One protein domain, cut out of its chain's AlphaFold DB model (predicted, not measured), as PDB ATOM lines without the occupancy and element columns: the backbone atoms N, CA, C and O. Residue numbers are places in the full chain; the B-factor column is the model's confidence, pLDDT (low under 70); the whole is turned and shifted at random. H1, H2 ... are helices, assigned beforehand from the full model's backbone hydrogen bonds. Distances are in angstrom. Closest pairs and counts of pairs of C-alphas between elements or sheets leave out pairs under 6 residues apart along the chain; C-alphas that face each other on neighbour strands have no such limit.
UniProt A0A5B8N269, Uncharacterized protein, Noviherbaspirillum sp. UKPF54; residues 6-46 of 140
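AT A GLANCE: This is residues 6 to 46 of the 140 residues of an uncharacterized protein of Noviherbaspirillum sp. UKPF54 (UniProt A0A5B8N269). One long straight helix, H2, makes the length of the model, and the short helix H1 folds back beside its first turns, a lopsided helical hairpin. Residues 27 to 46 stick out far beyond H1. The printed part has 41 residues with two named helices, H1 then H2, and no named strand; the class is all helix. It is extended, with a radius of gyration of the C-alphas of 14.2 A, a rod spanning 45 by 15 by 7 A.

HOW THE PARTS SIT: H2, residues 19 to 45, only just touches H1, residues 6 to 13, with 3 pairs of C-alphas within 8 A. H2 does so with residues 19 to 22 alone; the closest C-alphas, of Ala 12 and Tyr 19, are 6.5 A apart. The two form a hairpin, running opposite ways at a shallow tilt of 12 degrees. In H1 every O i to N i+4 pair is within hydrogen-bond range; in H2, 20 of 23 are.

IN THESE COORDINATES: H2 measures 39.0 A from C-alpha 19 at (193.672, 128.384, 167.665) to C-alpha 45 at (197.247, 132.853, 129.048). H1 begins at C-alpha 6, (186.386, 123.622, 155.988).

THE WHOLE: The C-alphas farthest apart, of Gly 15 and His 46, are 45.0 A apart. The link from H1 to H2 is tight, and the printed part has no cut. Mean pLDDT of the printed part is 76.6; residues 19 and 43 to 46 are under 70.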
ATOM      1  N   GLU A   6     187.618 123.904 155.241       79.50
ATOM      2  CA  GLU A   6     186.386 123.622 155.988       79.50
ATOM      3  C   GLU A   6     186.614 122.596 157.107       79.50
ATOM      4  O   GLU A   6     186.131 122.777 158.221       79.50
ATOM      5  N   GLU A   7     187.420 121.566 156.845       78.38
ATOM      6  CA  GLU A   7     187.724 120.499 157.807       78.38
ATOM      7  C   GLU A   7     188.626 121.001 158.942       78.38
ATOM      8  O   GLU A   7     188.422 120.651 160.102       78.38
ATOM      9  N   LEU A   8     189.581 121.885 158.636       73.56
ATOM     10  CA  LEU A   8     190.427 122.530 159.648       73.56
ATOM     11  C   LEU A   8     189.650 123.527 160.512       73.56
ATOM     12  O   LEU A   8     189.890 123.605 161.716       73.56
ATOM     13  N   ALA A   9     188.705 124.262 159.921       74.38
ATOM     14  CA  ALA A   9     187.819 125.148 160.670       74.38
ATOM     15  C   ALA A   9     186.882 124.354 161.598       74.38
ATOM     16  O   ALA A   9     186.705 124.731 162.754       74.38
ATOM     17  N   ALA A  10     186.346 123.223 161.127       78.06
ATOM     18  CA  ALA A  10     185.521 122.328 161.934       78.06
ATOM     19  C   ALA A  10     186.316 121.681 163.082       78.06
ATOM     20  O   ALA A  10     185.839 121.643 164.214       78.06
ATOM     21  N   ALA A  11     187.554 121.243 162.832       75.31
ATOM     22  CA  ALA A  11     188.431 120.687 163.864       75.31
ATOM     23  C   ALA A  11     188.842 121.731 164.920       75.31
ATOM     24  O   ALA A  11     188.935 121.411 166.105       75.31
ATOM     25  N   ALA A  12     189.039 122.989 164.514       73.38
ATOM     26  CA  ALA A  12     189.281 124.097 165.435       73.38
ATOM     27  C   ALA A  12     188.038 124.421 166.286       73.38
ATOM     28  O   ALA A  12     188.154 124.599 167.496       73.38
ATOM     29  N   ALA A  13     186.846 124.440 165.676       76.12
ATOM     30  CA  ALA A  13     185.577 124.654 166.378       76.12
ATOM     31  C   ALA A  13     185.242 123.515 167.359       76.12
ATOM     32  O   ALA A  13     184.657 123.756 168.410       76.12
ATOM     33  N   ALA A  14     185.669 122.288 167.047       80.31
ATOM     34  CA  ALA A  14     185.557 121.124 167.922       80.31
ATOM     35  C   ALA A  14     186.607 121.093 169.054       80.31
ATOM     36  O   ALA A  14     186.641 120.137 169.825       80.31
ATOM     37  N   GLY A  15     187.494 122.094 169.149       74.12
ATOM     38  CA  GLY A  15     188.537 122.162 170.178       74.12
ATOM     39  C   GLY A  15     189.676 121.150 170.008       74.12
ATOM     40  O   GLY A  15     190.536 121.048 170.880       74.12
ATOM     41  N   LEU A  16     189.717 120.420 168.888       75.56
ATOM     42  CA  LEU A  16     190.757 119.427 168.588       75.56
ATOM     43  C   LEU A  16     192.098 120.078 168.225       75.56
ATOM     44  O   LEU A  16     193.149 119.456 168.364       75.56
ATOM     45  N   LEU A  17     192.074 121.330 167.761       70.44
ATOM     46  CA  LEU A  17     193.258 122.103 167.394       70.44
ATOM     47  C   LEU A  17     193.266 123.442 168.129       70.44
ATOM     48  O   LEU A  17     192.287 124.186 168.112       70.44
ATOM     49  N   HIS A  18     194.400 123.773 168.748       72.50
ATOM     50  CA  HIS A  18     194.585 125.067 169.395       72.50
ATOM     51  C   HIS A  18     194.611 126.189 168.354       72.50
ATOM     52  O   HIS A  18     195.366 126.126 167.386       72.50
ATOM     53  N   TYR A  19     193.852 127.259 168.594       65.69
ATOM     54  CA  TYR A  19     193.672 128.384 167.665       65.69
ATOM     55  C   TYR A  19     194.999 128.971 167.135       65.69
ATOM     56  O   TYR A  19     195.125 129.263 165.948       65.69
ATOM     57  N   ARG A  20     196.040 129.030 167.982       72.19
ATOM     58  CA  ARG A  20     197.398 129.481 167.606       72.19
ATOM     59  C   ARG A  20     198.099 128.613 166.550       72.19
ATOM     60  O   ARG A  20     199.020 129.089 165.900       72.19
ATOM     61  N   GLN A  21     197.701 127.353 166.387       74.12
ATOM     62  CA  GLN A  21     198.275 126.426 165.403       74.12
ATOM     63  C   GLN A  21     197.484 126.406 164.088       74.12
ATOM     64  O   GLN A  21     198.010 126.004 163.052       74.12
ATOM     65  N   VAL A  22     196.230 126.865 164.112       73.44
ATOM     66  CA  VAL A  22     195.320 126.847 162.956       73.44
ATOM     67  C   VAL A  22     195.645 127.980 161.980       73.44
ATOM     68  O   VAL A  22     195.563 127.803 160.766       73.44
ATOM     69  N   GLU A  23     196.069 129.131 162.497       77.56
ATOM     70  CA  GLU A  23     196.384 130.328 161.715       77.56
ATOM     71  C   GLU A  23     197.495 130.114 160.659       77.56
ATOM     72  O   GLU A  23     197.240 130.374 159.479       77.56
ATOM     73  N   PRO A  24     198.680 129.550 160.984       81.81
ATOM     74  CA  PRO A  24     199.701 129.266 159.969       81.81
ATOM     75  C   PRO A  24     199.256 128.203 158.951       81.81
ATOM     76  O   PRO A  24     199.625 128.278 157.777       81.81
ATOM     77  N   LEU A  25     198.423 127.243 159.365       80.81
ATOM     78  CA  LEU A  25     197.864 126.203 158.493       80.81
ATOM     79  C   LEU A  25     196.867 126.780 157.478       80.81
ATOM     80  O   LEU A  25     196.898 126.424 156.299       80.81
ATOM     81  N   LEU A  26     196.030 127.723 157.908       78.88
ATOM     82  CA  LEU A  26     195.124 128.466 157.033       78.88
ATOM     83  C   LEU A  26     195.883 129.329 156.022       78.88
ATOM     84  O   LEU A  26     195.521 129.345 154.844       78.88
ATOM     85  N   VAL A  27     196.946 130.010 156.456       84.25
ATOM     86  CA  VAL A  27     197.802 130.809 155.564       84.25
ATOM     87  C   VAL A  27     198.484 129.918 154.526       84.25
ATOM     88  O   VAL A  27     198.501 130.265 153.344       84.25
ATOM     89  N   PHE A  28     198.996 128.753 154.928       84.06
ATOM     90  CA  PHE A  28     199.593 127.790 154.004       84.06
ATOM     91  C   PHE A  28     198.594 127.317 152.939       84.06
ATOM     92  O   PHE A  28     198.912 127.331 151.748       84.06
ATOM     93  N   LEU A  29     197.374 126.953 153.344       81.94
ATOM     94  CA  LEU A  29     196.328 126.536 152.406       81.94
ATOM     95  C   LEU A  29     195.944 127.660 151.443       81.94
ATOM     96  O   LEU A  29     195.852 127.427 150.241       81.94
ATOM     97  N   LEU A  30     195.819 128.892 151.938       85.12
ATOM     98  CA  LEU A  30     195.546 130.055 151.096       85.12
ATOM     99  C   LEU A  30     196.661 130.284 150.062       85.12
ATOM    100  O   LEU A  30     196.387 130.552 148.892       85.12
ATOM    101  N   GLN A  31     197.927 130.172 150.473       85.38
ATOM    102  CA  GLN A  31     199.070 130.318 149.570       85.38
ATOM    103  C   GLN A  31     199.120 129.210 148.517       85.38
ATOM    104  O   GLN A  31     199.456 129.492 147.364       85.38
ATOM    105  N   ARG A  32     198.780 127.971 148.889       83.69
ATOM    106  CA  ARG A  32     198.676 126.849 147.950       83.69
ATOM    107  C   ARG A  32     197.597 127.111 146.903       83.69
ATOM    108  O   ARG A  32     197.901 127.069 145.716       83.69
ATOM    109  N   ASP A  33     196.393 127.473 147.331       84.94
ATOM    110  CA  ASP A  33     195.263 127.706 146.427       84.94
ATOM    111  C   ASP A  33     195.521 128.907 145.495       84.94
ATOM    112  O   ASP A  33     195.170 128.894 144.313       84.94
ATOM    113  N   LEU A  34     196.193 129.953 145.991       84.94
ATOM    114  CA  LEU A  34     196.630 131.079 145.160       84.94
ATOM    115  C   LEU A  34     197.692 130.677 144.131       84.94
ATOM    116  O   LEU A  34     197.688 131.217 143.023       84.94
ATOM    117  N   ARG A  35     198.606 129.760 144.473       83.25
ATOM    118  CA  ARG A  35     199.587 129.219 143.520       83.25
ATOM    119  C   ARG A  35     198.898 128.398 142.437       83.25
ATOM    120  O   ARG A  35     199.135 128.680 141.267       83.25
ATOM    121  N   GLU A  36     197.996 127.495 142.808       83.38
ATOM    122  CA  GLU A  36     197.218 126.700 141.848       83.38
ATOM    123  C   GLU A  36     196.413 127.602 140.901       83.38
ATOM    124  O   GLU A  36     196.528 127.482 139.682       83.38
ATOM    125  N   LYS A  37     195.707 128.617 141.422       81.38
ATOM    126  CA  LYS A  37     194.984 129.585 140.576       81.38
ATOM    127  C   LYS A  37     195.896 130.395 139.656       81.38
ATOM    128  O   LYS A  37     195.502 130.722 138.534       81.38
ATOM    129  N   ARG A  38     197.099 130.764 140.110       79.62
ATOM    130  CA  ARG A  38     198.085 131.454 139.261       79.62
ATOM    131  C   ARG A  38     198.586 130.543 138.149       79.62
ATOM    132  O   ARG A  38     198.711 131.008 137.021       79.62
ATOM    133  N   GLU A  39     198.848 129.276 138.442       76.00
ATOM    134  CA  GLU A  39     199.263 128.290 137.444       76.00
ATOM    135  C   GLU A  39     198.159 128.029 136.417       76.00
ATOM    136  O   GLU A  39     198.434 128.044 135.220       76.00
ATOM    137  N   GLU A  40     196.903 127.913 136.848       78.75
ATOM    138  CA  GLU A  40     195.756 127.799 135.943       78.75
ATOM    139  C   GLU A  40     195.573 129.043 135.063       78.75
ATOM    140  O   GLU A  40     195.357 128.924 133.855       78.75
ATOM    141  N   MET A  41     195.694 130.252 135.627       74.25
ATOM    142  CA  MET A  41     195.640 131.491 134.840       74.25
ATOM    143  C   MET A  41     196.794 131.587 133.842       74.25
ATOM    144  O   MET A  41     196.580 131.966 132.689       74.25
ATOM    145  N   LEU A  42     198.009 131.209 134.246       71.00
ATOM    146  CA  LEU A  42     199.168 131.173 133.355       71.00
ATOM    147  C   LEU A  42     199.002 130.129 132.248       71.00
ATOM    148  O   LEU A  42     199.345 130.415 131.101       71.00
ATOM    149  N   ALA A  43     198.436 128.962 132.562       65.94
ATOM    150  CA  ALA A  43     198.126 127.917 131.590       65.94
ATOM    151  C   ALA A  43     197.065 128.369 130.573       65.94
ATOM    152  O   ALA A  43     197.161 128.024 129.395       65.94
ATOM    153  N   ARG A  44     196.092 129.191 130.992       66.19
ATOM    154  CA  ARG A  44     195.105 129.811 130.089       66.19
ATOM    155  C   ARG A  44     195.702 130.934 129.235       66.19
ATOM    156  O   ARG A  44     195.349 131.045 128.066       66.19
ATOM    157  N   MET A  45     196.606 131.749 129.783       62.41
ATOM    158  CA  MET A  45     197.247 132.853 129.048       62.41
ATOM    159  C   MET A  45     198.319 132.390 128.056       62.41
ATOM    160  O   MET A  45     198.509 133.017 127.017       62.41
ATOM    161  N   HIS A  46     199.031 131.306 128.361       57.16
ATOM    162  CA  HIS A  46     200.013 130.710 127.464       57.16
ATOM    163  C   HIS A  46     199.533 129.321 127.063       57.16
ATOM    164  O   HIS A  46     200.012 128.330 127.627       57.16
TER     165      HIS A  46